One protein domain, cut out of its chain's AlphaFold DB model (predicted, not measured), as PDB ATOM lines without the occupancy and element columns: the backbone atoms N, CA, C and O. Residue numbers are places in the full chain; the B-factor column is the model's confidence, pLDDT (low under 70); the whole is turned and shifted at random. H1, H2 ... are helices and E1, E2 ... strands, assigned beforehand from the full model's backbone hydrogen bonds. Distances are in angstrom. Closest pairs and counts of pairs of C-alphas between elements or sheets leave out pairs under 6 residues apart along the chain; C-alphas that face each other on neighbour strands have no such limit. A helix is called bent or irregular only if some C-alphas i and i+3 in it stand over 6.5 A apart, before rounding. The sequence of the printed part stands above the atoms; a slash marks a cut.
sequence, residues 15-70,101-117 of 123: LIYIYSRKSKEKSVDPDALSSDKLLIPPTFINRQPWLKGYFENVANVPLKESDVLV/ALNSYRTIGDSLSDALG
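AT A GLANCE: This is residues 15 to 70 and 101 to 117 of the 123 residues of an uncharacterized protein of Actinomadura rudentiformis (UniProt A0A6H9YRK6). There is little regular structure here: a two-stranded hairpin of E1 and bent E2 has H2 packed beside E2, and residues 20 to 37 and 52 to 70 make wide loops round the outside. The 73 printed residues run E1, E2, H1, H2, with an antiparallel sheet E1 - E2; the class is mixed, with 29 residues in named elements. It is compact, radius of gyration of the C-alphas 12.5 A, spanning 28 by 23 by 23 A.

IN THESE COORDINATES: Find C-alpha 15 at (6.509, 38.508, 38.050), where E1, residues 15 to 19, begins. E2, residues 38 to 45, runs 16.4 A and bends by 64 degrees at residue 41. H1 is residues 48 to 51; H2, residues 105 to 116, runs 16.0 A to C-alpha 116 at (-5.247, 50.259, 50.726).

HOW THE PARTS SIT: In the hairpin, N 39 and O 18 are 2.8 A apart, within hydrogen-bond range. The closest C-alphas of E2 and H2, Leu 39 and Ala 115, are 6.5 A apart. H1 and H2 are close but not clearly touching, closest at the C-alphas of Pro 49 and Tyr 105, 6.1 A. In H2 every O i to N i+4 pair is within hydrogen-bond range; H1 is too short for one.

THE WHOLE: Residues 71 to 100 are not printed; C-alphas 70 and 101 are 20.1 A apart. The link E1 to E2 is long. No printed residue is under 70 in pLDDT.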
ATOM      1  N   LEU A  15       7.467  38.803  37.002       94.38
ATOM      2  CA  LEU A  15       6.509  38.508  38.050       94.38
ATOM      3  C   LEU A  15       6.948  39.228  39.325       94.38
ATOM      4  O   LEU A  15       8.049  38.993  39.831       94.38
ATOM      5  N   ILE A  16       6.106  40.126  39.828       95.38
ATOM      6  CA  ILE A  16       6.392  40.892  41.041       95.38
ATOM      7  C   ILE A  16       5.448  40.524  42.177       95.38
ATOM      8  O   ILE A  16       4.294  40.147  41.972       95.38
ATOM      9  N   TYR A  17       5.976  40.689  43.384       96.19
ATOM     10  CA  TYR A  17       5.301  40.476  44.651       96.19
ATOM     11  C   TYR A  17       5.226  41.812  45.373       96.19
ATOM     12  O   TYR A  17       6.249  42.484  45.536       96.19
ATOM     13  N   ILE A  18       4.026  42.213  45.790       95.88
ATOM     14  CA  ILE A  18       3.829  43.453  46.538       95.88
ATOM     15  C   ILE A  18       3.244  43.111  47.901       95.88
ATOM     16  O   ILE A  18       2.136  42.594  48.008       95.88
ATOM     17  N   TYR A  19       4.010  43.417  48.942       95.06
ATOM     18  CA  TYR A  19       3.681  43.113  50.328       95.06
ATOM     19  C   TYR A  19       2.989  44.291  51.012       95.06
ATOM     20  O   TYR A  19       3.172  45.450  50.644       95.06
ATOM     21  N   SER A  20       2.227  44.001  52.062       94.00
ATOM     22  CA  SER A  20       1.527  45.001  52.883       94.00
ATOM     23  C   SER A  20       2.462  45.838  53.772       94.00
ATOM     24  O   SER A  20       2.051  46.867  54.321       94.00
ATOM     25  N   ARG A  21       3.734  45.432  53.906       91.81
ATOM     26  CA  ARG A  21       4.766  46.144  54.675       91.81
ATOM     27  C   ARG A  21       5.052  47.517  54.057       91.81
ATOM     28  O   ARG A  21       5.368  47.635  52.880       91.81
ATOM     29  N   LYS A  22       5.026  48.559  54.895       91.25
ATOM     30  CA  LYS A  22       5.410  49.936  54.542       91.25
ATOM     31  C   LYS A  22       6.657  50.347  55.324       91.25
ATOM     32  O   LYS A  22       6.827  49.943  56.475       91.25
ATOM     33  N   SER A  23       7.504  51.172  54.716       91.12
ATOM     34  CA  SER A  23       8.693  51.751  55.349       91.12
ATOM     35  C   SER A  23       8.825  53.225  54.974       91.12
ATOM     36  O   SER A  23       8.475  53.617  53.862       91.12
ATOM     37  N   LYS A  24       9.319  54.042  55.911       91.69
ATOM     38  CA  LYS A  24       9.712  55.436  55.644       91.69
ATOM     39  C   LYS A  24      11.149  55.541  55.132       91.69
ATOM     40  O   LYS A  24      11.518  56.566  54.569       91.69
ATOM     41  N   GLU A  25      11.945  54.500  55.341       92.38
ATOM     42  CA  GLU A  25      13.332  54.438  54.903       92.38
ATOM     43  C   GLU A  25      13.469  53.552  53.671       92.38
ATOM     44  O   GLU A  25      12.768  52.545  53.528       92.38
ATOM     45  N   LYS A  26      14.419  53.905  52.801       89.88
ATOM     46  CA  LYS A  26      14.836  53.082  51.662       89.88
ATOM     47  C   LYS A  26      15.785  51.977  52.133       89.88
ATOM     48  O   LYS A  26      16.951  51.936  51.757       89.88
ATOM     49  N   SER A  27      15.283  51.109  52.999       88.75
ATOM     50  CA  SER A  27      15.984  49.937  53.512       88.75
ATOM     51  C   SER A  27      15.069  48.720  53.417       88.75
ATOM     52  O   SER A  27      13.843  48.832  53.493       88.75
ATOM     53  N   VAL A  28      15.668  47.552  53.184       86.56
ATOM     54  CA  VAL A  28      14.946  46.283  53.070       86.56
ATOM     55  C   VAL A  28      15.161  45.486  54.347       86.56
ATOM     56  O   VAL A  28      16.292  45.297  54.782       86.56
ATOM     57  N   ASP A  29      14.058  45.005  54.909       88.62
ATOM     58  CA  ASP A  29      14.004  44.006  55.972       88.62
ATOM     59  C   ASP A  29      13.462  42.709  55.345       88.62
ATOM     60  O   ASP A  29      12.241  42.579  55.204       88.62
ATOM     61  N   PRO A  30      14.334  41.797  54.865       84.81
ATOM     62  CA  PRO A  30      13.906  40.636  54.085       84.81
ATOM     63  C   PRO A  30      12.941  39.724  54.843       84.81
ATOM     64  O   PRO A  30      12.030  39.165  54.245       84.81
ATOM     65  N   ASP A  31      13.083  39.618  56.166       86.75
ATOM     66  CA  ASP A  31      12.256  38.732  56.996       86.75
ATOM     67  C   ASP A  31      10.805  39.218  57.130       86.75
ATOM     68  O   ASP A  31       9.920  38.493  57.593       86.75
ATOM     69  N   ALA A  32      10.529  40.446  56.696       87.06
ATOM     70  CA  ALA A  32       9.186  40.995  56.651       87.06
ATOM     71  C   ALA A  32       8.484  40.849  55.298       87.06
ATOM     72  O   ALA A  32       7.322  41.256  55.191       87.06
ATOM     73  N   LEU A  33       9.162  40.308  54.285       90.88
ATOM     74  CA  LEU A  33       8.663  40.165  52.918       90.88
ATOM     75  C   LEU A  33       8.244  38.718  52.638       90.88
ATOM     76  O   LEU A  33       8.775  38.069  51.748       90.88
ATOM     77  N   SER A  34       7.290  38.216  53.422       93.00
ATOM     78  CA  SER A  34       6.792  36.843  53.320       93.00
ATOM     79  C   SER A  34       5.490  36.756  52.514       93.00
ATOM     80  O   SER A  34       4.663  37.674  52.532       93.00
ATOM     81  N   SER A  35       5.297  35.656  51.784       93.00
ATOM     82  CA  SER A  35       4.192  35.473  50.832       93.00
ATOM     83  C   SER A  35       2.801  35.394  51.480       93.00
ATOM     84  O   SER A  35       1.797  35.636  50.813       93.00
ATOM     85  N   ASP A  36       2.720  35.173  52.793       92.69
ATOM     86  CA  ASP A  36       1.501  35.296  53.605       92.69
ATOM     87  C   ASP A  36       1.097  36.757  53.896       92.69
ATOM     88  O   ASP A  36       0.006  37.011  54.403       92.69
ATOM     89  N   LYS A  37       1.953  37.736  53.570       93.88
ATOM     90  CA  LYS A  37       1.740  39.176  53.825       93.88
ATOM     91  C   LYS A  37       1.569  39.997  52.550       93.88
ATOM     92  O   LYS A  37       1.833  41.207  52.549       93.88
ATOM     93  N   LEU A  38       1.142  39.358  51.466       96.31
ATOM     94  CA  LEU A  38       0.844  40.025  50.203       96.31
ATOM     95  C   LEU A  38      -0.255  41.081  50.374       96.31
ATOM     96  O   LEU A  38      -1.246  40.867  51.067       96.31
ATOM     97  N   LEU A  39      -0.056  42.240  49.749       96.75
ATOM     98  CA  LEU A  39      -1.063  43.299  49.667       96.75
ATOM     99  C   LEU A  39      -2.018  43.061  48.496       96.75
ATOM    100  O   LEU A  39      -3.213  43.302  48.613       96.75
ATOM    101  N   ILE A  40      -1.469  42.595  47.374       97.44
ATOM    102  CA  ILE A  40      -2.214  42.159  46.194       97.44
ATOM    103  C   ILE A  40      -1.620  40.835  45.690       97.44
ATOM    104  O   ILE A  40      -0.456  40.548  45.995       97.44
ATOM    105  N   PRO A  41      -2.374  40.033  44.914       97.19
ATOM    106  CA  PRO A  41      -1.833  38.838  44.274       97.19
ATOM    107  C   PRO A  41      -0.590  39.149  43.421       97.19
ATOM    108  O   PRO A  41      -0.467  40.272  42.914       97.19
ATOM    109  N   PRO A  42       0.322  38.178  43.218       96.31
ATOM    110  CA  PRO A  42       1.446  38.354  42.306       96.31
ATOM    111  C   PRO A  42       0.972  38.798  40.920       96.31
ATOM    112  O   PRO A  42      -0.081  38.374  40.442       96.31
ATOM    113  N   THR A  43       1.742  39.668  40.272       95.81
ATOM    114  CA  THR A  43       1.332  40.283  39.003       95.81
ATOM    115  C   THR A  43       2.489  40.388  38.025       95.81
ATOM    116  O   THR A  43       3.618  40.697  38.409       95.81
ATOM    117  N   PHE A  44       2.197  40.174  36.744       95.50
ATOM    118  CA  PHE A  44       3.161  40.357  35.666       95.50
ATOM    119  C   PHE A  44       3.253  41.827  35.266       95.50
ATOM    120  O   PHE A  44       2.239  42.511  35.103       95.50
ATOM    121  N   ILE A  45       4.475  42.318  35.092       95.50
ATOM    122  CA  ILE A  45       4.765  43.699  34.707       95.50
ATOM    123  C   ILE A  45       6.041  43.764  33.864       95.50
ATOM    124  O   ILE A  45       6.976  42.995  34.057       95.50
ATOM    125  N   ASN A  46       6.145  44.723  32.952       93.69
ATOM    126  CA  ASN A  46       7.401  44.984  32.249       93.69
ATOM    127  C   ASN A  46       8.296  45.955  33.048       93.69
ATOM    128  O   ASN A  46       7.938  46.449  34.115       93.69
ATOM    129  N   ARG A  47       9.473  46.278  32.504       93.69
ATOM    130  CA  ARG A  47      10.447  47.175  33.152       93.69
ATOM    131  C   ARG A  47      10.101  48.671  33.074       93.69
ATOM    132  O   ARG A  47      10.868  49.491  33.578       93.69
ATOM    133  N   GLN A  48       8.974  49.058  32.467       94.88
ATOM    134  CA  GLN A  48       8.613  50.471  32.265       94.88
ATOM    135  C   GLN A  48       8.574  51.320  33.548       94.88
ATOM    136  O   GLN A  48       9.076  52.443  33.491       94.88
ATOM    137  N   PRO A  49       8.046  50.857  34.700       95.44
ATOM    138  CA  PRO A  49       8.016  51.702  35.892       95.44
ATOM    139  C   PRO A  49       9.402  52.030  36.448       95.44
ATOM    140  O   PRO A  49       9.585  53.127  36.966       95.44
ATOM    141  N   TRP A  50      10.392  51.145  36.294       95.81
ATOM    142  CA  TRP A  50      11.781  51.464  36.641       95.81
ATOM    143  C   TRP A  50      12.378  52.483  35.672       95.81
ATOM    144  O   TRP A  50      12.996  53.451  36.100       95.81
ATOM    145  N   LEU A  51      12.158  52.307  34.364       95.44
ATOM    146  CA  LEU A  51      12.667  53.232  33.343       95.44
ATOM    147  C   LEU A  51      12.078  54.644  33.478       95.44
ATOM    148  O   LEU A  51      12.746  55.622  33.159       95.44
ATOM    149  N   LYS A  52      10.833  54.748  33.951       95.06
ATOM    150  CA  LYS A  52      10.135  56.018  34.195       95.06
ATOM    151  C   LYS A  52      10.382  56.599  35.593       95.06
ATOM    152  O   LYS A  52       9.887  57.684  35.875       95.06
ATOM    153  N   GLY A  53      11.124  55.903  36.457       95.12
ATOM    154  CA  GLY A  53      11.439  56.361  37.813       95.12
ATOM    155  C   GLY A  53      10.300  56.232  38.829       95.12
ATOM    156  O   GLY A  53      10.399  56.798  39.913       95.12
ATOM    157  N   TYR A  54       9.229  55.495  38.516       93.81
ATOM    158  CA  TYR A  54       8.185  55.173  39.495       93.81
ATOM    159  C   TYR A  54       8.666  54.129  40.502       93.81
ATOM    160  O   TYR A  54       8.308  54.190  41.676       93.81
ATOM    161  N   PHE A  55       9.450  53.153  40.034       95.19
ATOM    162  CA  PHE A  55      10.048  52.109  40.864       95.19
ATOM    163  C   PHE A  55      11.561  52.320  40.959       95.19
ATOM    164  O   PHE A  55      12.209  52.724  39.995       95.19
ATOM    165  N   GLU A  56      12.129  51.978  42.111       94.56
ATOM    166  CA  GLU A  56      13.560  52.079  42.402       94.56
ATOM    167  C   GLU A  56      14.075  50.731  42.916       94.56
ATOM    168  O   GLU A  56      13.369  50.009  43.621       94.56
ATOM    169  N   ASN A  57      15.310  50.369  42.559       94.69
ATOM    170  CA  ASN A  57      15.975  49.229  43.181       94.69
ATOM    171  C   ASN A  57      16.615  49.684  44.501       94.69
ATOM    172  O   ASN A  57      17.556  50.468  44.485       94.69
ATOM    173  N   VAL A  58      16.089  49.197  45.627       94.50
ATOM    174  CA  VAL A  58      16.603  49.530  46.969       94.50
ATOM    175  C   VAL A  58      17.719  48.574  47.398       94.50
ATOM    176  O   VAL A  58      18.673  48.985  48.052       94.50
ATOM    177  N   ALA A  59      17.610  47.295  47.034       93.12
ATOM    178  CA  ALA A  59      18.605  46.272  47.329       93.12
ATOM    179  C   ALA A  59      18.537  45.124  46.309       93.12
ATOM    180  O   ALA A  59      17.537  44.941  45.608       93.12
ATOM    181  N   ASN A  60      19.600  44.320  46.268       93.19
ATOM    182  CA  ASN A  60      19.654  43.048  45.553       93.19
ATOM    183  C   ASN A  60      19.975  41.943  46.567       93.19
ATOM    184  O   ASN A  60      21.126  41.769  46.962       93.19
ATOM    185  N   VAL A  61      18.930  41.267  47.041       91.12
ATOM    186  CA  VAL A  61      19.016  40.193  48.036       91.12
ATOM    187  C   VAL A  61      18.453  38.918  47.401       91.12
ATOM    188  O   VAL A  61      17.455  39.009  46.680       91.12
ATOM    189  N   PRO A  62      19.064  37.741  47.626       91.62
ATOM    190  CA  PRO A  62      18.497  36.475  47.174       91.62
ATOM    191  C   PRO A  62      17.093  36.248  47.745       91.62
ATOM    192  O   PRO A  62      16.861  36.516  48.923       91.62
ATOM    193  N   LEU A  63      16.183  35.727  46.919       90.44
ATOM    194  CA  LEU A  63      14.846  35.338  47.369       90.44
ATOM    195  C   LEU A  63      14.928  34.080  48.236       90.44
ATOM    196  O   LEU A  63      15.631  33.126  47.890       90.44
ATOM    197  N   LYS A  64      14.185  34.074  49.338       91.81
ATOM    198  CA  LYS A  64      13.933  32.894  50.166       91.81
ATOM    199  C   LYS A  64      12.661  32.197  49.690       91.81
ATOM    200  O   LYS A  64      11.797  32.805  49.065       91.81
ATOM    201  N   GLU A  65      12.505  30.928  50.052       90.50
ATOM    202  CA  GLU A  65      11.274  30.175  49.764       90.50
ATOM    203  C   GLU A  65      10.033  30.832  50.386       90.50
ATOM    204  O   GLU A  65       8.969  30.832  49.779       90.50
ATOM    205  N   SER A  66      10.183  31.464  51.557       91.19
ATOM    206  CA  SER A  66       9.122  32.217  52.236       91.19
ATOM    207  C   SER A  66       8.620  33.432  51.460       91.19
ATOM    208  O   SER A  66       7.521  33.909  51.734       91.19
ATOM    209  N   ASP A  67       9.419  33.954  50.533       90.06
ATOM    210  CA  ASP A  67       9.126  35.192  49.810       90.06
ATOM    211  C   ASP A  67       8.245  34.899  48.585       90.06
ATOM    212  O   ASP A  67       7.573  35.773  48.046       90.06
ATOM    213  N   VAL A  68       8.222  33.643  48.136       91.81
ATOM    214  CA  VAL A  68       7.507  33.201  46.940       91.81
ATOM    215  C   VAL A  68       6.322  32.333  47.362       91.81
ATOM    216  O   VAL A  68       6.294  31.741  48.440       91.81
ATOM    217  N   LEU A  69       5.281  32.288  46.531       93.88
ATOM    218  CA  LEU A  69       4.192  31.339  46.751       93.88
ATOM    219  C   LEU A  69       4.676  29.943  46.367       93.88
ATOM    220  O   LEU A  69       5.337  29.782  45.347       93.88
ATOM    221  N   VAL A  70       4.274  28.935  47.140       92.81
ATOM    222  CA  VAL A  70       4.548  27.525  46.809       92.81
ATOM    223  C   VAL A  70       3.930  27.148  45.460       92.81
ATOM    224  O   VAL A  70       4.478  26.332  44.726       92.81
ATOM    225  N   ALA A 101      -1.803  38.064  32.621       93.19
ATOM    226  CA  ALA A 101      -1.734  39.171  31.678       93.19
ATOM    227  C   ALA A 101      -0.663  40.177  32.098       93.19
ATOM    228  O   ALA A 101      -0.406  40.370  33.284       93.19
ATOM    229  N   LEU A 102      -0.074  40.859  31.113       93.75
ATOM    230  CA  LEU A 102       0.849  41.956  31.367       93.75
ATOM    231  C   LEU A 102       0.086  43.168  31.916       93.75
ATOM    232  O   LEU A 102      -0.713  43.772  31.199       93.75
ATOM    233  N   ASN A 103       0.377  43.560  33.154       94.56
ATOM    234  CA  ASN A 103      -0.207  44.746  33.769       94.56
ATOM    235  C   ASN A 103       0.667  45.987  33.567       94.56
ATOM    236  O   ASN A 103       1.893  45.924  33.430       94.56
ATOM    237  N   SER A 104       0.012  47.146  33.563       93.25
ATOM    238  CA  SER A 104       0.681  48.445  33.566       93.25
ATOM    239  C   SER A 104       0.921  48.930  34.999       93.25
ATOM    240  O   SER A 104       0.230  48.520  35.932       93.25
ATOM    241  N   TYR A 105       1.857  49.867  35.180       93.31
ATOM    242  CA  TYR A 105       2.045  50.536  36.473       93.31
ATOM    243  C   TYR A 105       0.795  51.310  36.925       93.31
ATOM    244  O   TYR A 105       0.591  51.460  38.125       93.31
ATOM    245  N   ARG A 106      -0.063  51.746  35.988       93.81
ATOM    246  CA  ARG A 106      -1.373  52.344  36.285       93.81
ATOM    247  C   ARG A 106      -2.318  51.317  36.900       93.81
ATOM    248  O   ARG A 106      -2.794  51.524  38.005       93.81
ATOM    249  N   THR A 107      -2.511  50.184  36.224       94.69
ATOM    250  CA  THR A 107      -3.374  49.089  36.700       94.69
ATOM    251  C   THR A 107      -2.923  48.572  38.065       94.69
ATOM    252  O   THR A 107      -3.744  48.336  38.941       94.69
ATOM    253  N   ILE A 108      -1.610  48.450  38.277       96.00
ATOM    254  CA  ILE A 108      -1.061  48.068  39.582       96.00
ATOM    255  C   ILE A 108      -1.332  49.160  40.620       96.00
ATOM    256  O   ILE A 108      -1.755  48.837  41.723       96.00
ATOM    257  N   GLY A 109      -1.142  50.437  40.282       96.00
ATOM    258  CA  GLY A 109      -1.478  51.561  41.162       96.00
ATOM    259  C   GLY A 109      -2.946  51.572  41.599       96.00
ATOM    260  O   GLY A 109      -3.232  51.826  42.770       96.00
ATOM    261  N   ASP A 110      -3.866  51.227  40.701       96.19
ATOM    262  CA  ASP A 110      -5.290  51.095  41.019       96.19
ATOM    263  C   ASP A 110      -5.541  49.932  41.987       96.19
ATOM    264  O   ASP A 110      -6.166  50.137  43.026       96.19
ATOM    265  N   SER A 111      -4.974  48.749  41.719       96.31
ATOM    266  CA  SER A 111      -5.077  47.592  42.623       96.31
ATOM    267  C   SER A 111      -4.502  47.881  44.013       96.31
ATOM    268  O   SER A 111      -5.051  47.438  45.020       96.31
ATOM    269  N   LEU A 112      -3.406  48.641  44.090       96.31
ATOM    270  CA  LEU A 112      -2.843  49.087  45.364       96.31
ATOM    271  C   LEU A 112      -3.771  50.068  46.076       96.31
ATOM    272  O   LEU A 112      -3.921  49.975  47.291       96.31
ATOM    273  N   SER A 113      -4.388  50.993  45.343       96.88
ATOM    274  CA  SER A 113      -5.325  51.965  45.914       96.88
ATOM    275  C   SER A 113      -6.533  51.258  46.527       96.88
ATOM    276  O   SER A 113      -6.872  51.521  47.681       96.88
ATOM    277  N   ASP A 114      -7.099  50.289  45.806       96.88
ATOM    278  CA  ASP A 114      -8.210  49.463  46.281       96.88
ATOM    279  C   ASP A 114      -7.828  48.663  47.531       96.88
ATOM    280  O   ASP A 114      -8.530  48.718  48.541       96.88
ATOM    281  N   ALA A 115      -6.686  47.966  47.498       96.56
ATOM    282  CA  ALA A 115      -6.200  47.171  48.628       96.56
ATOM    283  C   ALA A 115      -5.889  48.028  49.868       96.56
ATOM    284  O   ALA A 115      -5.983  47.558  51.002       96.56
ATOM    285  N   LEU A 116      -5.518  49.294  49.664       96.00
ATOM    286  CA  LEU A 116      -5.247  50.259  50.726       96.00
ATOM    287  C   LEU A 116      -6.484  51.050  51.175       96.00
ATOM    288  O   LEU A 116      -6.388  51.774  52.167       96.00
ATOM    289  N   GLY A 117      -7.612  50.938  50.468       96.50
ATOM    290  CA  GLY A 117      -8.823  51.712  50.739       96.50
ATOM    291  C   GLY A 117      -8.666  53.216  50.488       96.50
ATOM    292  O   GLY A 117      -9.259  54.020  51.208       96.50
TER     293      GLY A 117